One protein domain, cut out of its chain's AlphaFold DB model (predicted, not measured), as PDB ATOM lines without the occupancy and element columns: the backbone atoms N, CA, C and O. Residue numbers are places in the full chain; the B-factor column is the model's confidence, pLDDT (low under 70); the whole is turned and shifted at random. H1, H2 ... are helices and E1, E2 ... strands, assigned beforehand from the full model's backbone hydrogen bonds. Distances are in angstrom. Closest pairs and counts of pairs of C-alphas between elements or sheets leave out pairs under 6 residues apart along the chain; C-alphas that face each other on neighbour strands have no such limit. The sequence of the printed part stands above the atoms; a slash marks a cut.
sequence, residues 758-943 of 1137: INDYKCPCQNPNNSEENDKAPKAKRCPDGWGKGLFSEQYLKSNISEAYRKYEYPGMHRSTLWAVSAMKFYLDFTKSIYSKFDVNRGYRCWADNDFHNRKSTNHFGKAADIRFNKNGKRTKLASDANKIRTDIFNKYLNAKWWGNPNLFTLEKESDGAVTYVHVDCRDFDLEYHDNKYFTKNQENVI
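This is residues 758 to 943 of the 1137 residues of the protein "Lysozyme" of Chryseobacterium sp. JAH (UniProt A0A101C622). There is little regular structure: H2 covers one face of a small antiparallel sheet, E1 E2 E3, and H4 crosses the other, amid long loops. The 186 printed residues, mixed in class, include six named helices and three named strands, H1 H2 E1 H3 E2 H4 E3 H5 H6, holding 69 residues. The whole is compact, radius of gyration of the C-alphas 15.9 A, spanning 46 by 37 by 35 A.

E1 and E3, residues 835 to 842 and 918 to 921, are antiparallel neighbours of E2, residues 864 to 871; N 838 and O 868 are 2.8 A apart, as are N 865 and O 920. H2 and H4, residues 815 to 830 and 879 to 893, lie on opposite faces. Every O i to N i+4 pair is within hydrogen-bond range in H2, 9 of 11 in H4.

H1, residues 758 to 761, begins at (-17.856, 17.053, 1.664); H6, residues 940 to 943, ends at (-7.639, 19.878, 3.836). H3 and H5, residues 847 to 852 and 927 to 930, are not on the sheet. H2 spans 22.2 A.

The printed part has no cut; residues 768 to 770 have pLDDT under 70. The link H1 to H2 is long.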
ATOM      1  N   ILE A 758     -17.543  18.279   0.926       93.62
ATOM      2  CA  ILE A 758     -17.856  17.053   1.664       93.62
ATOM      3  C   ILE A 758     -19.361  16.774   1.756       93.62
ATOM      4  O   ILE A 758     -19.783  15.620   1.803       93.62
ATOM      5  N   ASN A 759     -20.187  17.823   1.721       92.31
ATOM      6  CA  ASN A 759     -21.642  17.698   1.757       92.31
ATOM      7  C   ASN A 759     -22.213  16.948   0.541       92.31
ATOM      8  O   ASN A 759     -23.245  16.293   0.685       92.31
ATOM      9  N   ASP A 760     -21.526  16.955  -0.608       92.94
ATOM     10  CA  ASP A 760     -21.944  16.202  -1.802       92.94
ATOM     11  C   ASP A 760     -21.919  14.683  -1.565       92.94
ATOM     12  O   ASP A 760     -22.630  13.925  -2.227       92.94
ATOM     13  N   TYR A 761     -21.132  14.236  -0.585       94.94
ATOM     14  CA  TYR A 761     -20.929  12.832  -0.248       94.94
ATOM     15  C   TYR A 761     -21.862  12.340   0.862       94.94
ATOM     16  O   TYR A 761     -21.757  11.181   1.255       94.94
ATOM     17  N   LYS A 762     -22.777  13.170   1.379       94.31
ATOM     18  CA  LYS A 762     -23.707  12.740   2.432       94.31
ATOM     19  C   LYS A 762     -24.578  11.572   1.984       94.31
ATOM     20  O   LYS A 762     -24.945  11.449   0.813       94.31
ATOM     21  N   CYS A 763     -24.972  10.761   2.961       93.25
ATOM     22  CA  CYS A 763     -25.937   9.691   2.778       93.25
ATOM     23  C   CYS A 763     -27.270  10.222   2.234       93.25
ATOM     24  O   CYS A 763     -27.738  11.249   2.735       93.25
ATOM     25  N   PRO A 764     -27.935   9.504   1.302       91.00
ATOM     26  CA  PRO A 764     -29.264   9.864   0.799       91.00
ATOM     27  C   PRO A 764     -30.279  10.199   1.898       91.00
ATOM     28  O   PRO A 764     -31.104  11.088   1.739       91.00
ATOM     29  N   CYS A 765     -30.149   9.582   3.077       90.50
ATOM     30  CA  CYS A 765     -30.920   9.939   4.270       90.50
ATOM     31  C   CYS A 765     -31.010  11.458   4.539       90.50
ATOM     32  O   CYS A 765     -32.052  11.908   5.008       90.50
ATOM     33  N   GLN A 766     -29.955  12.232   4.249       87.44
ATOM     34  CA  GLN A 766     -29.878  13.680   4.490       87.44
ATOM     35  C   GLN A 766     -29.303  14.476   3.309       87.44
ATOM     36  O   GLN A 766     -29.007  15.656   3.471       87.44
ATOM     37  N   ASN A 767     -29.092  13.860   2.142       79.31
ATOM     38  CA  ASN A 767     -28.503  14.539   0.988       79.31
ATOM     39  C   ASN A 767     -29.604  15.084   0.058       79.31
ATOM     40  O   ASN A 767     -30.198  14.305  -0.692       79.31
ATOM     41  N   PRO A 768     -29.907  16.397   0.083       66.06
ATOM     42  CA  PRO A 768     -30.949  16.968  -0.767       66.06
ATOM     43  C   PRO A 768     -30.526  17.074  -2.239       66.06
ATOM     44  O   PRO A 768     -31.389  17.200  -3.099       66.06
ATOM     45  N   ASN A 769     -29.222  17.013  -2.539       64.75
ATOM     46  CA  ASN A 769     -28.688  17.327  -3.865       64.75
ATOM     47  C   ASN A 769     -28.753  16.144  -4.846       64.75
ATOM     48  O   ASN A 769     -28.658  16.349  -6.053       64.75
ATOM     49  N   ASN A 770     -28.897  14.907  -4.358       66.62
ATOM     50  CA  ASN A 770     -28.831  13.700  -5.196       66.62
ATOM     51  C   ASN A 770     -29.774  12.555  -4.759       66.62
ATOM     52  O   ASN A 770     -29.586  11.410  -5.195       66.62
ATOM     53  N   SER A 771     -30.777  12.848  -3.915       73.12
ATOM     54  CA  SER A 771     -31.814  11.883  -3.524       73.12
ATOM     55  C   SER A 771     -33.205  12.509  -3.397       73.12
ATOM     56  O   SER A 771     -33.414  13.485  -2.668       73.12
ATOM     57  N   GLU A 772     -34.169  11.920  -4.100       80.38
ATOM     58  CA  GLU A 772     -35.587  12.239  -3.951       80.38
ATOM     59  C   GLU A 772     -36.134  11.634  -2.645       80.38
ATOM     60  O   GLU A 772     -35.530  10.748  -2.045       80.38
ATOM     61  N   GLU A 773     -37.266  12.124  -2.132       82.81
ATOM     62  CA  GLU A 773     -37.770  11.701  -0.814       82.81
ATOM     63  C   GLU A 773     -38.169  10.212  -0.757       82.81
ATOM     64  O   GLU A 773     -38.040   9.584   0.295       82.81
ATOM     65  N   ASN A 774     -38.599   9.646  -1.887       82.12
ATOM     66  CA  ASN A 774     -38.886   8.221  -2.101       82.12
ATOM     67  C   ASN A 774     -37.625   7.333  -2.105       82.12
ATOM     68  O   ASN A 774     -37.726   6.150  -1.793       82.12
ATOM     69  N   ASP A 775     -36.447   7.890  -2.398       80.88
ATOM     70  CA  ASP A 775     -35.170   7.164  -2.394       80.88
ATOM     71  C   ASP A 775     -34.569   7.010  -0.986       80.88
ATOM     72  O   ASP A 775     -33.542   6.341  -0.812       80.88
ATOM     73  N   LYS A 776     -35.185   7.629   0.029       88.69
ATOM     74  CA  LYS A 776     -34.661   7.697   1.398       88.69
ATOM     75  C   LYS A 776     -35.339   6.681   2.308       88.69
ATOM     76  O   LYS A 776     -36.564   6.590   2.359       88.69
ATOM     77  N   ALA A 777     -34.539   6.039   3.161       88.12
ATOM     78  CA  ALA A 777     -35.026   5.184   4.242       88.12
ATOM     79  C   ALA A 777     -36.115   5.874   5.096       88.12
ATOM     80  O   ALA A 777     -36.121   7.103   5.191       88.12
ATOM     81  N   PRO A 778     -37.014   5.142   5.781       88.00
ATOM     82  CA  PRO A 778     -38.032   5.749   6.641       88.00
ATOM     83  C   PRO A 778     -37.433   6.756   7.628       88.00
ATOM     84  O   PRO A 778     -36.418   6.457   8.259       88.00
ATOM     85  N   LYS A 779     -38.059   7.935   7.794       87.94
ATOM     86  CA  LYS A 779     -37.517   9.060   8.593       87.94
ATOM     87  C   LYS A 779     -36.991   8.646   9.972       87.94
ATOM     88  O   LYS A 779     -35.909   9.075  10.349       87.94
ATOM     89  N   ALA A 780     -37.692   7.753  10.673       87.06
ATOM     90  CA  ALA A 780     -37.278   7.245  11.986       87.06
ATOM     91  C   ALA A 780     -35.954   6.445  11.968       87.06
ATOM     92  O   ALA A 780     -35.244   6.384  12.970       87.06
ATOM     93  N   LYS A 781     -35.605   5.826  10.835       86.56
ATOM     94  CA  LYS A 781     -34.385   5.022  10.674       86.56
ATOM     95  C   LYS A 781     -33.210   5.817  10.104       86.56
ATOM     96  O   LYS A 781     -32.078   5.422  10.370       86.56
ATOM     97  N   ARG A 782     -33.455   6.934   9.403       91.62
ATOM     98  CA  ARG A 782     -32.429   7.777   8.754       91.62
ATOM     99  C   ARG A 782     -31.284   8.147   9.702       91.62
ATOM    100  O   ARG A 782     -31.491   8.318  10.907       91.62
ATOM    101  N   CYS A 783     -30.073   8.275   9.160       91.44
ATOM    102  CA  CYS A 783     -28.969   8.875   9.905       91.44
ATOM    103  C   CYS A 783     -29.201  10.393  10.084       91.44
ATOM    104  O   CYS A 783     -29.729  11.011   9.158       91.44
ATOM    105  N   PRO A 784     -28.874  11.003  11.242       82.69
ATOM    106  CA  PRO A 784     -29.259  12.390  11.538       82.69
ATOM    107  C   PRO A 784     -28.551  13.431  10.664       82.69
ATOM    108  O   PRO A 784     -29.209  14.315  10.132       82.69
ATOM    109  N   ASP A 785     -27.241  13.268  10.444       87.50
ATOM    110  CA  ASP A 785     -26.394  14.301   9.817       87.50
ATOM    111  C   ASP A 785     -25.928  13.945   8.394       87.50
ATOM    112  O   ASP A 785     -25.154  14.677   7.774       87.50
ATOM    113  N   GLY A 786     -26.383  12.804   7.863       91.12
ATOM    114  CA  GLY A 786     -25.928  12.249   6.582       91.12
ATOM    115  C   GLY A 786     -24.701  11.346   6.706       91.12
ATOM    116  O   GLY A 786     -24.196  10.859   5.697       91.12
ATOM    117  N   TRP A 787     -24.265  11.092   7.935       92.44
ATOM    118  CA  TRP A 787     -23.162  10.216   8.314       92.44
ATOM    119  C   TRP A 787     -23.733   9.157   9.257       92.44
ATOM    120  O   TRP A 787     -24.632   9.483  10.032       92.44
ATOM    121  N   GLY A 788     -23.301   7.899   9.147       89.94
ATOM    122  CA  GLY A 788     -23.872   6.769   9.890       89.94
ATOM    123  C   GLY A 788     -24.007   7.014  11.400       89.94
ATOM    124  O   GLY A 788     -23.396   7.913  11.971       89.94
ATOM    125  N   LYS A 789     -24.814   6.193  12.073       91.62
ATOM    126  CA  LYS A 789     -25.042   6.278  13.526       91.62
ATOM    127  C   LYS A 789     -23.908   5.632  14.340       91.62
ATOM    128  O   LYS A 789     -24.061   5.458  15.544       91.62
ATOM    129  N   GLY A 790     -22.801   5.249  13.694       91.88
ATOM    130  CA  GLY A 790     -21.684   4.547  14.330       91.88
ATOM    131  C   GLY A 790     -22.035   3.110  14.720       91.88
ATOM    132  O   GLY A 790     -21.496   2.587  15.694       91.88
ATOM    133  N   LEU A 791     -22.978   2.481  14.005       93.81
ATOM    134  CA  LEU A 791     -23.400   1.113  14.296       93.81
ATOM    135  C   LEU A 791     -22.248   0.119  14.127       93.81
ATOM    136  O   LEU A 791     -21.327   0.337  13.341       93.81
ATOM    137  N   PHE A 792     -22.345  -0.999  14.849       94.69
ATOM    138  CA  PHE A 792     -21.337  -2.063  14.887       94.69
ATOM    139  C   PHE A 792     -19.955  -1.584  15.364       94.69
ATOM    140  O   PHE A 792     -18.921  -2.056  14.885       94.69
ATOM    141  N   SER A 793     -19.928  -0.619  16.292       93.88
ATOM    142  CA  SER A 793     -18.699  -0.071  16.892       93.88
ATOM    143  C   SER A 793     -17.790  -1.137  17.506       93.88
ATOM    144  O   SER A 793     -16.572  -0.994  17.497       93.88
ATOM    145  N   GLU A 794     -18.355  -2.263  17.938       94.81
ATOM    146  CA  GLU A 794     -17.609  -3.414  18.429       94.81
ATOM    147  C   GLU A 794     -16.749  -4.093  17.355       94.81
ATOM    148  O   GLU A 794     -15.962  -4.967  17.706       94.81
ATOM    149  N   GLN A 795     -16.898  -3.759  16.070       95.56
ATOM    150  CA  GLN A 795     -16.077  -4.274  14.965       95.56
ATOM    151  C   GLN A 795     -14.953  -3.318  14.544       95.56
ATOM    152  O   GLN A 795     -14.155  -3.679  13.677       95.56
ATOM    153  N   TYR A 796     -14.881  -2.120  15.134       94.94
ATOM    154  CA  TYR A 796     -13.845  -1.132  14.838       94.94
ATOM    155  C   TYR A 796     -12.448  -1.732  15.046       94.94
ATOM    156  O   TYR A 796     -12.143  -2.277  16.105       94.94
ATOM    157  N   LEU A 797     -11.634  -1.679  13.986       92.06
ATOM    158  CA  LEU A 797     -10.266  -2.200  13.911       92.06
ATOM    159  C   LEU A 797     -10.058  -3.646  14.415       92.06
ATOM    160  O   LEU A 797      -8.944  -4.037  14.759       92.06
ATOM    161  N   LYS A 798     -11.100  -4.490  14.407       92.62
ATOM    162  CA  LYS A 798     -10.969  -5.901  14.798       92.62
ATOM    163  C   LYS A 798     -10.247  -6.721  13.729       92.62
ATOM    164  O   LYS A 798     -10.791  -6.971  12.654       92.62
ATOM    165  N   SER A 799      -9.046  -7.198  14.056       91.50
ATOM    166  CA  SER A 799      -8.175  -7.966  13.152       91.50
ATOM    167  C   SER A 799      -8.770  -9.284  12.652       91.50
ATOM    168  O   SER A 799      -8.422  -9.736  11.566       91.50
ATOM    169  N   ASN A 800      -9.709  -9.882  13.388       92.81
ATOM    170  CA  ASN A 800     -10.399 -11.110  12.985       92.81
ATOM    171  C   ASN A 800     -11.585 -10.883  12.024       92.81
ATOM    172  O   ASN A 800     -12.263 -11.844  11.664       92.81
ATOM    173  N   ILE A 801     -11.858  -9.637  11.615       91.94
ATOM    174  CA  ILE A 801     -12.913  -9.285  10.656       91.94
ATOM    175  C   ILE A 801     -12.272  -8.558   9.473       91.94
ATOM    176  O   ILE A 801     -11.827  -7.418   9.612       91.94
ATOM    177  N   SER A 802     -12.277  -9.200   8.302       89.50
ATOM    178  CA  SER A 802     -11.835  -8.579   7.047       89.50
ATOM    179  C   SER A 802     -12.687  -7.350   6.708       89.50
ATOM    180  O   SER A 802     -13.913  -7.362   6.859       89.50
ATOM    181  N   GLU A 803     -12.036  -6.294   6.217       90.81
ATOM    182  CA  GLU A 803     -12.661  -4.996   5.944       90.81
ATOM    183  C   GLU A 803     -13.800  -5.076   4.914       90.81
ATOM    184  O   GLU A 803     -14.781  -4.332   5.007       90.81
ATOM    185  N   ALA A 804     -13.732  -6.030   3.979       86.94
ATOM    186  CA  ALA A 804     -14.784  -6.276   2.992       86.94
ATOM    187  C   ALA A 804     -16.126  -6.706   3.616       86.94
ATOM    188  O   ALA A 804     -17.182  -6.466   3.028       86.94
ATOM    189  N   TYR A 805     -16.088  -7.314   4.806       89.88
ATOM    190  CA  TYR A 805     -17.259  -7.819   5.532       89.88
ATOM    191  C   TYR A 805     -17.558  -7.036   6.814       89.88
ATOM    192  O   TYR A 805     -18.520  -7.346   7.524       89.88
ATOM    193  N   ARG A 806     -16.748  -6.020   7.124       93.00
ATOM    194  CA  ARG A 806     -16.911  -5.211   8.325       93.00
ATOM    195  C   ARG A 806     -18.162  -4.351   8.225       93.00
ATOM    196  O   ARG A 806     -18.363  -3.637   7.244       93.00
ATOM    197  N   LYS A 807     -18.989  -4.412   9.270       95.12
ATOM    198  CA  LYS A 807     -20.278  -3.712   9.353       95.12
ATOM    199  C   LYS A 807     -20.194  -2.335  10.007       95.12
ATOM    200  O   LYS A 807     -21.211  -1.654  10.085       95.12
ATOM    201  N   TYR A 808     -19.020  -1.952  10.494       96.06
ATOM    202  CA  TYR A 808     -18.818  -0.702  11.214       96.06
ATOM    203  C   TYR A 808     -19.083   0.528  10.334       96.06
ATOM    204  O   TYR A 808     -18.539   0.644   9.237       96.06
ATOM    205  N   GLU A 809     -19.916   1.446  10.825       95.50
ATOM    206  CA  GLU A 809     -20.171   2.736  10.180       95.50
ATOM    207  C   GLU A 809     -19.115   3.769  10.584       95.50
ATOM    208  O   GLU A 809     -19.166   4.326  11.683       95.50
ATOM    209  N   TYR A 810     -18.185   4.065   9.676       95.94
ATOM    210  CA  TYR A 810     -17.121   5.036   9.926       95.94
ATOM    211  C   TYR A 810     -17.646   6.476  10.070       95.94
ATOM    212  O   TYR A 810     -18.649   6.833   9.444       95.94
ATOM    213  N   PRO A 811     -16.978   7.348  10.844       93.88
ATOM    214  CA  PRO A 811     -17.483   8.675  11.205       93.88
ATOM    215  C   PRO A 811     -17.281   9.751  10.113       93.88
ATOM    216  O   PRO A 811     -16.862  10.869  10.407       93.88
ATOM    217  N   GLY A 812     -17.600   9.443   8.852       95.75
ATOM    218  CA  GLY A 812     -17.496  10.376   7.723       95.75
ATOM    219  C   GLY A 812     -16.946   9.740   6.447       95.75
ATOM    220  O   GLY A 812     -16.996   8.524   6.295       95.75
ATOM    221  N   MET A 813     -16.418  10.547   5.525       97.44
ATOM    222  CA  MET A 813     -15.698  10.076   4.334       97.44
ATOM    223  C   MET A 813     -14.203   9.927   4.606       97.44
ATOM    224  O   MET A 813     -13.598  10.803   5.224       97.44
ATOM    225  N   HIS A 814     -13.601   8.863   4.081       97.94
ATOM    226  CA  HIS A 814     -12.166   8.629   4.103       97.94
ATOM    227  C   HIS A 814     -11.453   9.677   3.242       97.94
ATOM    228  O   HIS A 814     -11.767   9.847   2.057       97.94
ATOM    229  N   ARG A 815     -10.475  10.380   3.818       97.56
ATOM    230  CA  ARG A 815      -9.816  11.520   3.163       97.56
ATOM    231  C   ARG A 815      -9.075  11.122   1.887       97.56
ATOM    232  O   ARG A 815      -9.146  11.864   0.913       97.56
ATOM    233  N   SER A 816      -8.464   9.935   1.827       97.00
ATOM    234  CA  SER A 816      -7.803   9.466   0.597       97.00
ATOM    235  C   SER A 816      -8.789   9.275  -0.563       97.00
ATOM    236  O   SER A 816      -8.440   9.571  -1.702       97.00
ATOM    237  N   THR A 817     -10.038   8.858  -0.304       97.88
ATOM    238  CA  THR A 817     -11.064   8.749  -1.360       97.88
ATOM    239  C   THR A 817     -11.434  10.129  -1.898       97.88
ATOM    240  O   THR A 817     -11.540  10.295  -3.109       97.88
ATOM    241  N   LEU A 818     -11.565  11.138  -1.029       98.06
ATOM    242  CA  LEU A 818     -11.814  12.522  -1.455       98.06
ATOM    243  C   LEU A 818     -10.669  13.049  -2.337       98.06
ATOM    244  O   LEU A 818     -10.924  13.572  -3.421       98.06
ATOM    245  N   TRP A 819      -9.414  12.836  -1.927       98.00
ATOM    246  CA  TRP A 819      -8.241  13.273  -2.692       98.00
ATOM    247  C   TRP A 819      -8.014  12.481  -3.988       98.00
ATOM    248  O   TRP A 819      -7.502  13.036  -4.960       98.00
ATOM    249  N   ALA A 820      -8.489  11.234  -4.078       97.44
ATOM    250  CA  ALA A 820      -8.578  10.522  -5.353       97.44
ATOM    251  C   ALA A 820      -9.539  11.232  -6.328       97.44
ATOM    252  O   ALA A 820      -9.211  11.421  -7.502       97.44
ATOM    253  N   VAL A 821     -10.700  11.706  -5.855       98.00
ATOM    254  CA  VAL A 821     -11.635  12.481  -6.693       98.00
ATOM    255  C   VAL A 821     -11.051  13.846  -7.082       98.00
ATOM    256  O   VAL A 821     -11.178  14.256  -8.239       98.00
ATOM    257  N   SER A 822     -10.353  14.531  -6.169       97.94
ATOM    258  CA  SER A 822      -9.632  15.777  -6.472       97.94
ATOM    259  C   SER A 822      -8.574  15.590  -7.560       97.94
ATOM    260  O   SER A 822      -8.492  16.401  -8.485       97.94
ATOM    261  N   ALA A 823      -7.790  14.511  -7.507       97.69
ATOM    262  CA  ALA A 823      -6.794  14.207  -8.533       97.69
ATOM    263  C   ALA A 823      -7.447  13.926  -9.884       97.69
ATOM    264  O   ALA A 823      -6.978  14.424 -10.903       97.69
ATOM    265  N   MET A 824      -8.572  13.206  -9.902       97.75
ATOM    266  CA  MET A 824      -9.348  13.010 -11.125       97.75
ATOM    267  C   MET A 824      -9.768  14.351 -11.749       97.75
ATOM    268  O   MET A 824      -9.570  14.530 -12.949       97.75
ATOM    269  N   LYS A 825     -10.278  15.315 -10.963       98.06
ATOM    270  CA  LYS A 825     -10.626  16.659 -11.472       98.06
ATOM    271  C   LYS A 825      -9.413  17.360 -12.074       98.06
ATOM    272  O   LYS A 825      -9.493  17.857 -13.193       98.06
ATOM    273  N   PHE A 826      -8.287  17.339 -11.361       98.12
ATOM    274  CA  PHE A 826      -7.030  17.877 -11.870       98.12
ATOM    275  C   PHE A 826      -6.633  17.234 -13.202       98.12
ATOM    276  O   PHE A 826      -6.314  17.951 -14.143       98.12
ATOM    277  N   TYR A 827      -6.695  15.908 -13.325       97.69
ATOM    278  CA  TYR A 827      -6.296  15.227 -14.554       97.69
ATOM    279  C   TYR A 827      -7.264  15.460 -15.720       97.69
ATOM    280  O   TYR A 827      -6.824  15.481 -16.873       97.69
ATOM    281  N   LEU A 828      -8.552  15.696 -15.457       96.56
ATOM    282  CA  LEU A 828      -9.492  16.148 -16.485       96.56
ATOM    283  C   LEU A 828      -9.111  17.537 -17.024       96.56
ATOM    284  O   LEU A 828      -9.053  17.706 -18.241       96.56
ATOM    285  N   ASP A 829      -8.760  18.485 -16.150       94.69
ATOM    286  CA  ASP A 829      -8.289  19.818 -16.563       94.69
ATOM    287  C   ASP A 829      -6.937  19.742 -17.281       94.69
ATOM    288  O   ASP A 829      -6.751  20.306 -18.362       94.69
ATOM    289  N   PHE A 830      -5.992  19.007 -16.693       92.25
ATOM    290  CA  PHE A 830      -4.629  18.834 -17.187       92.25
ATOM    291  C   PHE A 830      -4.603  18.266 -18.608       92.25
ATOM    292  O   PHE A 830      -3.802  18.687 -19.440       92.25
ATOM    293  N   THR A 831      -5.507  17.333 -18.905       91.38
ATOM    294  CA  THR A 831      -5.631  16.726 -20.236       91.38
ATOM    295  C   THR A 831      -6.528  17.521 -21.186       91.38
ATOM    296  O   THR A 831      -6.714  17.089 -22.324       91.38
ATOM    297  N   LYS A 832      -7.076  18.670 -20.752       93.19
ATOM    298  CA  LYS A 832      -8.109  19.439 -21.471       93.19
ATOM    299  C   LYS A 832      -9.243  18.526 -21.946       93.19
ATOM    300  O   LYS A 832      -9.663  18.562 -23.104       93.19
ATOM    301  N   SER A 833      -9.676  17.644 -21.051       93.19
ATOM    302  CA  SER A 833     -10.637  16.594 -21.345       93.19
ATOM    303  C   SER A 833     -11.978  17.177 -21.781       93.19
ATOM    304  O   SER A 833     -12.460  18.169 -21.242       93.19
ATOM    305  N   ILE A 834     -12.643  16.492 -22.712       95.12
ATOM    306  CA  ILE A 834     -14.050  16.759 -23.043       95.12
ATOM    307  C   ILE A 834     -15.001  16.364 -21.905       95.12
ATOM    308  O   ILE A 834     -16.199  16.654 -21.971       95.12
ATOM    309  N   TYR A 835     -14.489  15.652 -20.897       97.25
ATOM    310  CA  TYR A 835     -15.236  15.231 -19.727       97.25
ATOM    311  C   TYR A 835     -14.988  16.162 -18.543       97.25
ATOM    312  O   TYR A 835     -13.860  16.575 -18.296       97.25
ATOM    313  N   SER A 836     -16.032  16.416 -17.761       97.12
ATOM    314  CA  SER A 836     -15.940  17.103 -16.469       97.12
ATOM    315  C   SER A 836     -16.782  16.376 -15.420       97.12
ATOM    316  O   SER A 836     -17.707  15.634 -15.765       97.12
ATOM    317  N   LYS A 837     -16.471  16.547 -14.129       96.31
ATOM    318  CA  LYS A 837     -17.312  16.019 -13.043       96.31
ATOM    319  C   LYS A 837     -18.705  16.657 -13.148       96.31
ATOM    320  O   LYS A 837     -18.815  17.874 -13.256       96.31
ATOM    321  N   PHE A 838     -19.753  15.835 -13.141       95.31
ATOM    322  CA  PHE A 838     -21.136  16.303 -13.043       95.31
ATOM    323  C   PHE A 838     -21.520  16.427 -11.572       95.31
ATOM    324  O   PHE A 838     -21.750  17.528 -11.089       95.31
ATOM    325  N   ASP A 839     -21.512  15.305 -10.854       93.44
ATOM    326  CA  ASP A 839     -21.773  15.255  -9.421       93.44
ATOM    327  C   ASP A 839     -21.248  13.954  -8.792       93.44
ATOM    328  O   ASP A 839     -20.660  13.090  -9.457       93.44
ATOM    329  N   VAL A 840     -21.458  13.835  -7.483       93.56
ATOM    330  CA  VAL A 840     -21.300  12.588  -6.736       93.56
ATOM    331  C   VAL A 840     -22.665  11.907  -6.699       93.56
ATOM    332  O   VAL A 840     -23.584  12.377  -6.030       93.56
ATOM    333  N   ASN A 841     -22.812  10.793  -7.418       90.00
ATOM    334  CA  ASN A 841     -24.048  10.013  -7.415       90.00
ATOM    335  C   ASN A 841     -24.314   9.444  -6.027       90.00
ATOM    336  O   ASN A 841     -25.424   9.552  -5.514       90.00
ATOM    337  N   ARG A 842     -23.296   8.815  -5.429       89.94
ATOM    338  CA  ARG A 842     -23.368   8.217  -4.094       89.94
ATOM    339  C   ARG A 842     -22.003   8.315  -3.410       89.94
ATOM    340  O   ARG A 842     -21.021   7.818  -3.946       89.94
ATOM    341  N   GLY A 843     -21.958   8.937  -2.235       92.88
ATOM    342  CA  GLY A 843     -20.796   8.935  -1.340       92.88
ATOM    343  C   GLY A 843     -21.020   7.955  -0.192       92.88
ATOM    344  O   GLY A 843     -20.992   6.745  -0.388       92.88
ATOM    345  N   TYR A 844     -21.326   8.469   0.991       95.06
ATOM    346  CA  TYR A 844     -21.660   7.688   2.174       95.06
ATOM    347  C   TYR A 844     -23.017   6.972   2.032       95.06
ATOM    348  O   TYR A 844     -23.972   7.517   1.482       95.06
ATOM    349  N   ARG A 845     -23.152   5.761   2.574       93.31
ATOM    350  CA  ARG A 845     -24.421   5.035   2.753       93.31
ATOM    351  C   ARG A 845     -24.425   4.450   4.158       93.31
ATOM    352  O   ARG A 845     -23.489   3.765   4.522       93.31
ATOM    353  N   CYS A 846     -25.435   4.748   4.966       94.56
ATOM    354  CA  CYS A 846     -25.577   4.141   6.296       94.56
ATOM    355  C   CYS A 846     -26.370   2.827   6.210       94.56
ATOM    356  O   CYS A 846     -27.016   2.560   5.194       94.56
ATOM    357  N   TRP A 847     -26.399   2.036   7.281       94.81
ATOM    358  CA  TRP A 847     -27.216   0.823   7.374       94.81
ATOM    359  C   TRP A 847     -28.685   1.081   7.085       94.81
ATOM    360  O   TRP A 847     -29.303   0.286   6.395       94.81
ATOM    361  N   ALA A 848     -29.240   2.214   7.521       93.56
ATOM    362  CA  ALA A 848     -30.633   2.533   7.221       93.56
ATOM    363  C   ALA A 848     -30.895   2.651   5.710       93.56
ATOM    364  O   ALA A 848     -31.935   2.196   5.241       93.56
ATOM    365  N   ASP A 849     -29.957   3.238   4.958       92.88
ATOM    366  CA  ASP A 849     -30.026   3.315   3.494       92.88
ATOM    367  C   ASP A 849     -29.821   1.937   2.854       92.88
ATOM    368  O   ASP A 849     -30.576   1.538   1.972       92.88
ATOM    369  N   ASN A 850     -28.837   1.176   3.335       93.81
ATOM    370  CA  ASN A 850     -28.570  -0.167   2.835       93.81
ATOM    371  C   ASN A 850     -29.746  -1.126   3.058       93.81
ATOM    372  O   ASN A 850     -30.158  -1.779   2.105       93.81
ATOM    373  N   ASP A 851     -30.314  -1.173   4.262       93.81
ATOM    374  CA  ASP A 851     -31.472  -2.007   4.602       93.81
ATOM    375  C   ASP A 851     -32.691  -1.628   3.758       93.81
ATOM    376  O   ASP A 851     -33.404  -2.500   3.269       93.81
ATOM    377  N   PHE A 852     -32.919  -0.327   3.551       93.50
ATOM    378  CA  PHE A 852     -34.016   0.161   2.717       93.50
ATOM    379  C   PHE A 852     -33.881  -0.292   1.255       93.50
ATOM    380  O   PHE A 852     -34.873  -0.651   0.628       93.50
ATOM    381  N   HIS A 853     -32.652  -0.334   0.735       90.94
ATOM    382  CA  HIS A 853     -32.348  -0.762  -0.633       90.94
ATOM    383  C   HIS A 853     -31.933  -2.244  -0.744       90.94
ATOM    384  O   HIS A 853     -31.423  -2.653  -1.787       90.94
ATOM    385  N   ASN A 854     -32.113  -3.053   0.310       93.25
ATOM    386  CA  ASN A 854     -31.690  -4.461   0.386       93.25
ATOM    387  C   ASN A 854     -30.214  -4.711  -0.001       93.25
ATOM    388  O   ASN A 854     -29.862  -5.757  -0.557       93.25
ATOM    389  N   ARG A 855     -29.322  -3.759   0.294       89.88
ATOM    390  CA  ARG A 855     -27.885  -3.858   0.008       89.88
ATOM    391  C   ARG A 855     -27.142  -4.488   1.176       89.88
ATOM    392  O   ARG A 855     -27.370  -4.156   2.332       89.88
ATOM    393  N   LYS A 856     -26.180  -5.351   0.851       87.88
ATOM    394  CA  LYS A 856     -25.294  -5.994   1.836       87.88
ATOM    395  C   LYS A 856     -23.863  -5.441   1.827       87.88
ATOM    396  O   LYS A 856     -23.080  -5.817   2.691       87.88
ATOM    397  N   SER A 857     -23.507  -4.590   0.859       86.50
ATOM    398  CA  SER A 857     -22.142  -4.063   0.725       86.50
ATOM    399  C   SER A 857     -21.867  -2.925   1.708       86.50
ATOM    400  O   SER A 857     -22.716  -2.067   1.935       86.50
ATOM    401  N   THR A 858     -20.654  -2.884   2.257       90.44
ATOM    402  CA  THR A 858     -20.233  -1.876   3.248       90.44
ATOM    403  C   THR A 858     -19.136  -0.941   2.722       90.44
ATOM    404  O   THR A 858     -18.574  -0.143   3.467       90.44
ATOM    405  N   ASN A 859     -18.827  -0.991   1.419       87.69
ATOM    406  CA  ASN A 859     -17.837  -0.112   0.776       87.69
ATOM    407  C   ASN A 859     -18.199   1.379   0.914       87.69
ATOM    408  O   ASN A 859     -17.337   2.203   1.198       87.69
ATOM    409  N   HIS A 860     -19.482   1.729   0.833       94.31
ATOM    410  CA  HIS A 860     -19.946   3.107   1.014       94.31
ATOM    411  C   HIS A 860     -20.094   3.547   2.479       94.31
ATOM    412  O   HIS A 860     -20.644   4.613   2.738       94.31
ATOM    413  N   PHE A 861     -19.573   2.799   3.454       94.69
ATOM    414  CA  PHE A 861     -19.508   3.266   4.846       94.69
ATOM    415  C   PHE A 861     -18.329   4.237   4.997       94.69
ATOM    416  O   PHE A 861     -17.413   4.002   5.765       94.69
ATOM    417  N   GLY A 862     -18.294   5.287   4.176       94.31
ATOM    418  CA  GLY A 862     -17.228   6.287   4.156       94.31
ATOM    419  C   GLY A 862     -16.042   5.999   3.237       94.31
ATOM    420  O   GLY A 862     -15.223   6.889   3.047       94.31
ATOM    421  N   LYS A 863     -15.924   4.811   2.633       95.50
ATOM    422  CA  LYS A 863     -14.702   4.411   1.901       95.50
ATOM    423  C   LYS A 863     -14.797   4.574   0.381       95.50
ATOM    424  O   LYS A 863     -13.766   4.569  -0.288       95.50
ATOM    425  N   ALA A 864     -16.003   4.757  -0.158       95.88
ATOM    426  CA  ALA A 864     -16.282   4.712  -1.593       95.88
ATOM    427  C   ALA A 864     -17.053   5.931  -2.117       95.88
ATOM    428  O   ALA A 864     -17.859   6.529  -1.400       95.88
ATOM    429  N   ALA A 865     -16.857   6.243  -3.397       96.50
ATOM    430  CA  ALA A 865     -17.582   7.276  -4.121       96.50
ATOM    431  C   ALA A 865     -17.945   6.830  -5.547       96.50
ATOM    432  O   ALA A 865     -17.099   6.365  -6.305       96.50
ATOM    433  N   ASP A 866     -19.203   7.058  -5.926       95.81
ATOM    434  CA  ASP A 866     -19.720   6.867  -7.280       95.81
ATOM    435  C   ASP A 866     -19.839   8.221  -7.972       95.81
ATOM    436  O   ASP A 866     -20.648   9.064  -7.572       95.81
ATOM    437  N   ILE A 867     -19.065   8.433  -9.032       97.12
ATOM    438  CA  ILE A 867     -18.918   9.746  -9.664       97.12
ATOM    439  C   ILE A 867     -19.547   9.737 -11.051       97.12
ATOM    440  O   ILE A 867     -19.311   8.836 -11.861       97.12
ATOM    441  N   ARG A 868     -20.338  10.767 -11.345       95.81
ATOM    442  CA  ARG A 868     -20.973  10.971 -12.649       95.81
ATOM    443  C   ARG A 868     -20.285  12.098 -13.396       95.81
ATOM    444  O   ARG A 868     -19.763  13.037 -12.803       95.81
ATOM    445  N   PHE A 869     -20.325  12.015 -14.719       97.75
ATOM    446  CA  PHE A 869     -19.560  12.885 -15.606       97.75
ATOM    447  C   PHE A 869     -20.423  13.539 -16.676       97.75
ATOM    448  O   PHE A 869     -21.378  12.941 -17.187       97.75
ATOM    449  N   ASN A 870     -20.037  14.755 -17.034       96.94
ATOM    450  CA  ASN A 870     -20.455  15.442 -18.240       96.94
ATOM    451  C   ASN A 870     -19.508  15.107 -19.390       96.94
ATOM    452  O   ASN A 870     -18.332  14.847 -19.163       96.94
ATOM    453  N   LYS A 871     -20.015  15.178 -20.619       97.12
ATOM    454  CA  LYS A 871     -19.258  15.212 -21.869       97.12
ATOM    455  C   LYS A 871     -19.711  16.448 -22.637       97.12
ATOM    456  O   LYS A 871     -20.907  16.597 -22.884       97.12
ATOM    457  N   ASN A 872     -18.790  17.349 -22.969       93.56
ATOM    458  CA  ASN A 872     -19.096  18.636 -23.611       93.56
ATOM    459  C   ASN A 872     -20.208  19.418 -22.876       93.56
ATOM    460  O   ASN A 872     -21.163  19.894 -23.486       93.56
ATOM    461  N   GLY A 873     -20.127  19.474 -21.542       90.94
ATOM    462  CA  GLY A 873     -21.079  20.206 -20.700       90.94
ATOM    463  C   GLY A 873     -22.441  19.535 -20.468       90.94
ATOM    464  O   GLY A 873     -23.257  20.094 -19.744       90.94
ATOM    465  N   LYS A 874     -22.707  18.341 -21.024       93.69
ATOM    466  CA  LYS A 874     -23.960  17.591 -20.797       93.69
ATOM    467  C   LYS A 874     -23.714  16.257 -20.103       93.69
ATOM    468  O   LYS A 874     -22.757  15.558 -20.425       93.69
ATOM    469  N   ARG A 875     -24.618  15.855 -19.207       95.88
ATOM    470  CA  ARG A 875     -24.522  14.589 -18.467       95.88
ATOM    471  C   ARG A 875     -24.532  13.385 -19.420       95.88
ATOM    472  O   ARG A 875     -25.548  13.115 -20.058       95.88
ATOM    473  N   THR A 876     -23.426  12.635 -19.483       95.75
ATOM    474  CA  THR A 876     -23.374  11.372 -20.246       95.75
ATOM    475  C   THR A 876     -24.038  10.232 -19.468       95.75
ATOM    476  O   THR A 876     -24.093  10.259 -18.246       95.75
ATOM    477  N   LYS A 877     -24.562   9.212 -20.147       95.19
ATOM    478  CA  LYS A 877     -25.043   7.964 -19.522       95.19
ATOM    479  C   LYS A 877     -24.437   6.725 -20.192       95.19
ATOM    480  O   LYS A 877     -24.932   5.624 -19.997       95.19
ATOM    481  N   LEU A 878     -23.395   6.908 -21.002       94.06
ATOM    482  CA  LEU A 878     -22.781   5.834 -21.775       94.06
ATOM    483  C   LEU A 878     -21.707   5.118 -20.955       94.06
ATOM    484  O   LEU A 878     -20.824   5.762 -20.384       94.06
ATOM    485  N   ALA A 879     -21.739   3.785 -20.968       93.19
ATOM    486  CA  ALA A 879     -20.719   2.968 -20.319       93.19
ATOM    487  C   ALA A 879     -19.333   3.150 -20.946       93.19
ATOM    488  O   ALA A 879     -18.331   3.202 -20.237       93.19
ATOM    489  N   SER A 880     -19.275   3.348 -22.265       95.00
ATOM    490  CA  SER A 880     -18.033   3.628 -22.992       95.00
ATOM    491  C   SER A 880     -17.326   4.892 -22.497       95.00
ATOM    492  O   SER A 880     -16.104   4.887 -22.356       95.00
ATOM    493  N   ASP A 881     -18.072   5.949 -22.170       96.12
ATOM    494  CA  ASP A 881     -17.507   7.187 -21.627       96.12
ATOM    495  C   ASP A 881     -16.958   6.965 -20.205       96.12
ATOM    496  O   ASP A 881     -15.835   7.370 -19.905       96.12
ATOM    497  N   ALA A 882     -17.704   6.260 -19.342       94.81
ATOM    498  CA  ALA A 882     -17.236   5.907 -18.000       94.81
ATOM    499  C   ALA A 882     -15.983   5.010 -18.054       94.81
ATOM    500  O   ALA A 882     -15.006   5.267 -17.354       94.81
ATOM    501  N   ASN A 883     -15.958   4.011 -18.942       95.00
ATOM    502  CA  ASN A 883     -14.805   3.133 -19.169       95.00
ATOM    503  C   ASN A 883     -13.586   3.893 -19.707       95.00
ATOM    504  O   ASN A 883     -12.450   3.588 -19.330       95.00
ATOM    505  N   LYS A 884     -13.808   4.920 -20.533       95.69
ATOM    506  CA  LYS A 884     -12.740   5.810 -20.988       95.69
ATOM    507  C   LYS A 884     -12.146   6.601 -19.826       95.69
ATOM    508  O   LYS A 884     -10.933   6.651 -19.713       95.69
ATOM    509  N   ILE A 885     -12.961   7.127 -18.914       96.81
ATOM    510  CA  ILE A 885     -12.468   7.835 -17.719       96.81
ATOM    511  C   ILE A 885     -11.747   6.877 -16.758       96.81
ATOM    512  O   ILE A 885     -10.681   7.217 -16.246       96.81
ATOM    513  N   ARG A 886     -12.264   5.654 -16.558       96.44
ATOM    514  CA  ARG A 886     -11.552   4.608 -15.800       96.44
ATOM    515  C   ARG A 886     -10.158   4.369 -16.365       96.44
ATOM    516  O   ARG A 886      -9.201   4.319 -15.610       96.44
ATOM    517  N   THR A 887     -10.044   4.243 -17.682       94.75
ATOM    518  CA  THR A 887      -8.780   3.902 -18.344       94.75
ATOM    519  C   THR A 887      -7.834   5.098 -18.417       94.75
ATOM    520  O   THR A 887      -6.693   5.013 -17.969       94.75
ATOM    521  N   ASP A 888      -8.317   6.223 -18.939       95.31
ATOM    522  CA  ASP A 888      -7.500   7.386 -19.283       95.31
ATOM    523  C   ASP A 888      -7.162   8.244 -18.060       95.31
ATOM    524  O   ASP A 888      -6.171   8.972 -18.102       95.31
ATOM    525  N   ILE A 889      -7.959   8.154 -16.983       96.88
ATOM    526  CA  ILE A 889      -7.764   8.934 -15.757       96.88
ATOM    527  C   ILE A 889      -7.391   8.043 -14.566       96.88
ATOM    528  O   ILE A 889      -6.260   8.111 -14.090       96.88
ATOM    529  N   PHE A 890      -8.302   7.184 -14.093       97.00
ATOM    530  CA  PHE A 890      -8.092   6.436 -12.842       97.00
ATOM    531  C   PHE A 890      -6.977   5.379 -12.947       97.00
ATOM    532  O   PHE A 890      -6.059   5.366 -12.131       97.00
ATOM    533  N   ASN A 891      -6.994   4.524 -13.968       95.25
ATOM    534  CA  ASN A 891      -5.970   3.495 -14.167       95.25
ATOM    535  C   ASN A 891      -4.619   4.119 -14.520       95.25
ATOM    536  O   ASN A 891      -3.584   3.676 -14.026       95.25
ATOM    537  N   LYS A 892      -4.631   5.134 -15.394       95.56
ATOM    538  CA  LYS A 892      -3.416   5.763 -15.914       95.56
ATOM    539  C   LYS A 892      -2.697   6.611 -14.872       95.56
ATOM    540  O   LYS A 892      -1.479   6.511 -14.770       95.56
ATOM    541  N   TYR A 893      -3.428   7.457 -14.149       95.88
ATOM    542  CA  TYR A 893      -2.817   8.445 -13.265       95.88
ATOM    543  C   TYR A 893      -2.949   8.106 -11.786       95.88
ATOM    544  O   TYR A 893      -1.988   8.322 -11.065       95.88
ATOM    545  N   LEU A 894      -4.074   7.553 -11.327       95.50
ATOM    546  CA  LEU A 894      -4.254   7.181  -9.913       95.50
ATOM    547  C   LEU A 894      -3.727   5.769  -9.617       95.50
ATOM    548  O   LEU A 894      -3.720   5.354  -8.464       95.50
ATOM    549  N   ASN A 895      -3.328   5.019 -10.653       94.56
ATOM    550  CA  ASN A 895      -2.961   3.602 -10.573       94.56
ATOM    551  C   ASN A 895      -4.044   2.729  -9.911       94.56
ATOM    552  O   ASN A 895      -3.746   1.681  -9.335       94.56
ATOM    553  N   ALA A 896      -5.307   3.150 -10.005       95.75
ATOM    554  CA  ALA A 896      -6.418   2.383  -9.470       95.75
ATOM    555  C   ALA A 896      -6.541   1.038 -10.209       95.75
ATOM    556  O   ALA A 896      -6.203   0.929 -11.395       95.75
ATOM    557  N   LYS A 897      -6.984  -0.002  -9.501       94.62
ATOM    558  CA  LYS A 897      -7.116  -1.373 -10.013       94.62
ATOM    559  C   LYS A 897      -8.528  -1.896  -9.805       94.62
ATOM    560  O   LYS A 897      -9.364  -1.265  -9.177       94.62
ATOM    561  N   TRP A 898      -8.801  -3.068 -10.361       91.88
ATOM    562  CA  TRP A 898      -9.991  -3.829  -9.997       91.88
ATOM    563  C   TRP A 898      -9.807  -4.462  -8.608       91.88
ATOM    564  O   TRP A 898      -8.678  -4.576  -8.130       91.88
ATOM    565  N   TRP A 899     -10.908  -4.901  -8.001       82.94
ATOM    566  CA  TRP A 899     -10.939  -5.558  -6.688       82.94
ATOM    567  C   TRP A 899      -9.880  -6.651  -6.496       82.94
ATOM    568  O   TRP A 899      -9.592  -7.414  -7.423       82.94
ATOM    569  N   GLY A 900      -9.359  -6.756  -5.268       81.75
ATOM    570  CA  GLY A 900      -8.413  -7.796  -4.856       81.75
ATOM    571  C   GLY A 900      -6.944  -7.380  -4.924       81.75
ATOM    572  O   GLY A 900      -6.074  -8.247  -4.924       81.75
ATOM    573  N   ASN A 901      -6.663  -6.076  -4.994       89.62
ATOM    574  CA  ASN A 901      -5.304  -5.539  -4.988       89.62
ATOM    575  C   ASN A 901      -5.095  -4.708  -3.711       89.62
ATOM    576  O   ASN A 901      -5.545  -3.561  -3.670       89.62
ATOM    577  N   PRO A 902      -4.433  -5.267  -2.680       89.50
ATOM    578  CA  PRO A 902      -4.243  -4.581  -1.408       89.50
ATOM    579  C   PRO A 902      -3.562  -3.221  -1.571       89.50
ATOM    580  O   PRO A 902      -2.661  -3.068  -2.399       89.50
ATOM    581  N   ASN A 903      -3.966  -2.250  -0.749       92.88
ATOM    582  CA  ASN A 903      -3.359  -0.915  -0.663       92.88
ATOM    583  C   ASN A 903      -3.410  -0.084  -1.958       92.88
ATOM    584  O   ASN A 903      -2.647   0.869  -2.122       92.88
ATOM    585  N   LEU A 904      -4.332  -0.406  -2.869       93.75
ATOM    586  CA  LEU A 904      -4.617   0.385  -4.065       93.75
ATOM    587  C   LEU A 904      -6.079   0.828  -4.086       93.75
ATOM    588  O   LEU A 904      -6.966   0.161  -3.550       93.75
ATOM    589  N   PHE A 905      -6.337   1.971  -4.726       96.69
ATOM    590  CA  PHE A 905      -7.709   2.377  -5.004       96.69
ATOM    591  C   PHE A 905      -8.365   1.366  -5.927       96.69
ATOM    592  O   PHE A 905      -7.777   0.946  -6.928       96.69
ATOM    593  N   THR A 906      -9.600   1.023  -5.606       94.56
ATOM    594  CA  THR A 906     -10.357   0.022  -6.333       94.56
ATOM    595  C   THR A 906     -11.436   0.662  -7.189       94.56
ATOM    596  O   THR A 906     -12.053   1.648  -6.799       94.56
ATOM    597  N   LEU A 907     -11.633   0.116  -8.389       95.75
ATOM    598  CA  LEU A 907     -12.688   0.473  -9.327       95.75
ATOM    599  C   LEU A 907     -13.646  -0.705  -9.517       95.75
ATOM    600  O   LEU A 907     -13.249  -1.870  -9.477       95.75
ATOM    601  N   GLU A 908     -14.892  -0.388  -9.857       93.44
ATOM    602  CA  GLU A 908     -15.882  -1.353 -10.349       93.44
ATOM    603  C   GLU A 908     -15.993  -1.278 -11.872       93.44
ATOM    604  O   GLU A 908     -15.981  -0.185 -12.460       93.44
ATOM    605  N   LYS A 909     -16.126  -2.440 -12.518       91.12
ATOM    606  CA  LYS A 909     -16.384  -2.565 -13.956       91.12
ATOM    607  C   LYS A 909     -17.858  -2.313 -14.262       91.12
ATOM    608  O   LYS A 909     -18.720  -2.311 -13.388       91.12
ATOM    609  N   GLU A 910     -18.168  -2.179 -15.547       88.75
ATOM    610  CA  GLU A 910     -19.554  -2.194 -16.022       88.75
ATOM    611  C   GLU A 910     -20.290  -3.485 -15.619       88.75
ATOM    612  O   GLU A 910     -21.430  -3.412 -15.168       88.75
ATOM    613  N   SER A 911     -19.618  -4.643 -15.694       87.50
ATOM    614  CA  SER A 911     -20.158  -5.946 -15.267       87.50
ATOM    615  C   SER A 911     -20.539  -6.002 -13.789       87.50
ATOM    616  O   SER A 911     -21.352  -6.836 -13.401       87.50
ATOM    617  N   ASP A 912     -19.966  -5.111 -12.981       85.19
ATOM    618  CA  ASP A 912     -20.186  -5.046 -11.538       85.19
ATOM    619  C   ASP A 912     -21.338  -4.077 -11.193       85.19
ATOM    620  O   ASP A 912     -21.684  -3.902 -10.029       85.19
ATOM    621  N   GLY A 913     -21.963  -3.457 -12.207       84.69
ATOM    622  CA  GLY A 913     -23.095  -2.532 -12.073       84.69
ATOM    623  C   GLY A 913     -22.739  -1.054 -12.268       84.69
ATOM    624  O   GLY A 913     -23.636  -0.217 -12.399       84.69
ATOM    625  N   ALA A 914     -21.451  -0.710 -12.377       90.56
ATOM    626  CA  ALA A 914     -20.982   0.666 -12.534       90.56
ATOM    627  C   ALA A 914     -21.055   1.153 -13.999       90.56
ATOM    628  O   ALA A 914     -20.057   1.486 -14.640       90.56
ATOM    629  N   VAL A 915     -22.268   1.187 -14.553       92.19
ATOM    630  CA  VAL A 915     -22.512   1.471 -15.979       92.19
ATOM    631  C   VAL A 915     -22.357   2.959 -16.303       92.19
ATOM    632  O   VAL A 915     -21.620   3.334 -17.204       92.19
ATOM    633  N   THR A 916     -23.048   3.840 -15.573       93.19
ATOM    634  CA  THR A 916     -23.136   5.275 -15.931       93.19
ATOM    635  C   THR A 916     -22.244   6.182 -15.083       93.19
ATOM    636  O   THR A 916     -22.244   7.404 -15.260       93.19
ATOM    637  N   TYR A 917     -21.503   5.601 -14.148       95.94
ATOM    638  CA  TYR A 917     -20.653   6.282 -13.180       95.94
ATOM    639  C   TYR A 917     -19.330   5.525 -13.041       95.94
ATOM    640  O   TYR A 917     -19.221   4.377 -13.471       95.94
ATOM    641  N   VAL A 918     -18.335   6.170 -12.440       97.38
ATOM    642  CA  VAL A 918     -17.087   5.519 -12.027       97.38
ATOM    643  C   VAL A 918     -17.111   5.364 -10.514       97.38
ATOM    644  O   VAL A 918     -17.244   6.361  -9.805       97.38
ATOM    645  N   HIS A 919     -17.025   4.121 -10.046       96.94
ATOM    646  CA  HIS A 919     -16.804   3.793  -8.640       96.94
ATOM    647  C   HIS A 919     -15.319   3.918  -8.327       96.94
ATOM    648  O   HIS A 919     -14.504   3.408  -9.100       96.94
ATOM    649  N   VAL A 920     -14.981   4.556  -7.211       96.62
ATOM    650  CA  VAL A 920     -13.643   4.516  -6.625       96.62
ATOM    651  C   VAL A 920     -13.744   4.333  -5.117       96.62
ATOM    652  O   VAL A 920     -14.512   5.036  -4.456       96.62
ATOM    653  N   ASP A 921     -12.963   3.417  -4.559       94.69
ATOM    654  CA  ASP A 921     -12.932   3.183  -3.120       94.69
ATOM    655  C   ASP A 921     -11.557   2.748  -2.603       94.69
ATOM    656  O   ASP A 921     -10.664   2.395  -3.371       94.69
ATOM    657  N   CYS A 922     -11.381   2.817  -1.285       95.12
ATOM    658  CA  CYS A 922     -10.160   2.412  -0.584       95.12
ATOM    659  C   CYS A 922     -10.371   1.215   0.360       95.12
ATOM    660  O   CYS A 922      -9.590   1.014   1.283       95.12
ATOM    661  N   ARG A 923     -11.418   0.403   0.153       92.06
ATOM    662  CA  ARG A 923     -11.755  -0.719   1.049       92.06
ATOM    663  C   ARG A 923     -10.653  -1.775   1.128       92.06
ATOM    664  O   ARG A 923     -10.539  -2.432   2.158       92.06
ATOM    665  N   ASP A 924      -9.880  -1.937   0.059       91.94
ATOM    666  CA  ASP A 924      -8.773  -2.898  -0.017       91.94
ATOM    667  C   ASP A 924      -7.476  -2.357   0.629       91.94
ATOM    668  O   ASP A 924      -6.432  -3.002   0.546       91.94
ATOM    669  N   PHE A 925      -7.505  -1.189   1.286       95.12
ATOM    670  CA  PHE A 925      -6.400  -0.759   2.144       95.12
ATOM    671  C   PHE A 925      -6.293  -1.661   3.377       95.12
ATOM    672  O   PHE A 925      -7.293  -2.176   3.887       95.12
ATOM    673  N   ASP A 926      -5.079  -1.827   3.887       94.06
ATOM    674  CA  ASP A 926      -4.855  -2.596   5.101       94.06
ATOM    675  C   ASP A 926      -5.608  -2.006   6.300       94.06
ATOM    676  O   ASP A 926      -6.013  -0.839   6.349       94.06
ATOM    677  N   LEU A 927      -5.817  -2.865   7.295       94.00
ATOM    678  CA  LEU A 927      -6.644  -2.584   8.460       94.00
ATOM    679  C   LEU A 927      -6.252  -1.291   9.190       94.00
ATOM    680  O   LEU A 927      -7.116  -0.519   9.594       94.00
ATOM    681  N   GLU A 928      -4.955  -1.050   9.351       93.69
ATOM    682  CA  GLU A 928      -4.428   0.123  10.055       93.69
ATOM    683  C   GLU A 928      -4.799   1.458   9.389       93.69
ATOM    684  O   GLU A 928      -4.897   2.482  10.064       93.69
ATOM    685  N   TYR A 929      -5.076   1.451   8.081       96.31
ATOM    686  CA  TYR A 929      -5.467   2.635   7.315       96.31
ATOM    687  C   TYR A 929      -6.968   2.919   7.367       96.31
ATOM    688  O   TYR A 929      -7.431   3.888   6.782       96.31
ATOM    689  N   HIS A 930      -7.723   2.114   8.113       96.19
ATOM    690  CA  HIS A 930      -9.144   2.315   8.370       96.19
ATOM    691  C   HIS A 930      -9.415   2.898   9.764       96.19
ATOM    692  O   HIS A 930     -10.522   2.807  10.286       96.19
ATOM    693  N   ASP A 931      -8.418   3.507  10.399       95.81
ATOM    694  CA  ASP A 931      -8.623   4.238  11.644       95.81
ATOM    695  C   ASP A 931      -9.561   5.449  11.429       95.81
ATOM    696  O   ASP A 931      -9.469   6.170  10.435       95.81
ATOM    697  N   ASN A 932     -10.449   5.702  12.393       96.38
ATOM    698  CA  ASN A 932     -11.411   6.802  12.407       96.38
ATOM    699  C   ASN A 932     -10.778   8.174  12.153       96.38
ATOM    700  O   ASN A 932     -11.440   9.037  11.582       96.38
ATOM    701  N   LYS A 933      -9.506   8.374  12.520       94.12
ATOM    702  CA  LYS A 933      -8.774   9.628  12.261       94.12
ATOM    703  C   LYS A 933      -8.636   9.979  10.772       94.12
ATOM    704  O   LYS A 933      -8.451  11.146  10.438       94.12
ATOM    705  N   TYR A 934      -8.744   8.998   9.872       96.31
ATOM    706  CA  TYR A 934      -8.692   9.223   8.423       96.31
ATOM    707  C   TYR A 934     -10.048   9.599   7.819       96.31
ATOM    708  O   TYR A 934     -10.124   9.925   6.631       96.31
ATOM    709  N   PHE A 935     -11.118   9.577   8.617       97.06
ATOM    710  CA  PHE A 935     -12.469   9.914   8.192       97.06
ATOM    711  C   PHE A 935     -12.866  11.299   8.690       97.06
ATOM    712  O   PHE A 935     -12.568  11.694   9.814       97.06
ATOM    713  N   THR A 936     -13.582  12.045   7.853       95.88
ATOM    714  CA  THR A 936     -14.076  13.376   8.210       95.88
ATOM    715  C   THR A 936     -15.520  13.580   7.778       95.88
ATOM    716  O   THR A 936     -15.972  13.037   6.771       95.88
ATOM    717  N   LYS A 937     -16.244  14.388   8.553       94.50
ATOM    718  CA  LYS A 937     -17.591  14.890   8.253       94.50
ATOM    719  C   LYS A 937     -17.666  16.422   8.163       94.50
ATOM    720  O   LYS A 937     -18.732  16.952   7.851       94.50
ATOM    721  N   ASN A 938     -16.546  17.118   8.400       92.31
ATOM    722  CA  ASN A 938     -16.447  18.580   8.394       92.31
ATOM    723  C   ASN A 938     -15.619  19.055   7.194       92.31
ATOM    724  O   ASN A 938     -14.573  18.476   6.892       92.31
ATOM    725  N   GLN A 939     -16.057  20.142   6.553       94.06
ATOM    726  CA  GLN A 939     -15.378  20.706   5.381       94.06
ATOM    727  C   GLN A 939     -13.953  21.181   5.707       94.06
ATOM    728  O   GLN A 939     -13.035  20.949   4.925       94.06
ATOM    729  N   GLU A 940     -13.762  21.791   6.878       88.94
ATOM    730  CA  GLU A 940     -12.465  22.287   7.364       88.94
ATOM    731  C   GLU A 940     -11.402  21.177   7.475       88.94
ATOM    732  O   GLU A 940     -10.229  21.396   7.190       88.94
ATOM    733  N   ASN A 941     -11.830  19.948   7.779       90.19
ATOM    734  CA  ASN A 941     -10.958  18.796   8.012       90.19
ATOM    735  C   ASN A 941     -10.619  18.011   6.730       90.19
ATOM    736  O   ASN A 941      -9.881  17.031   6.790       90.19
ATOM    737  N   VAL A 942     -11.163  18.389   5.564       91.50
ATOM    738  CA  VAL A 942     -10.798  17.751   4.283       91.50
ATOM    739  C   VAL A 942      -9.344  18.084   3.935       91.50
ATOM    740  O   VAL A 942      -8.534  17.174   3.731       91.50
ATOM    741  N   ILE A 943      -9.018  19.382   3.932       90.81
ATOM    742  CA  ILE A 943      -7.639  19.878   3.836       90.81
ATOM    743  C   ILE A 943      -6.979  19.792   5.216       90.81
ATOM    744  O   ILE A 943      -5.908  19.204   5.327       90.81
TER     745      ILE A 943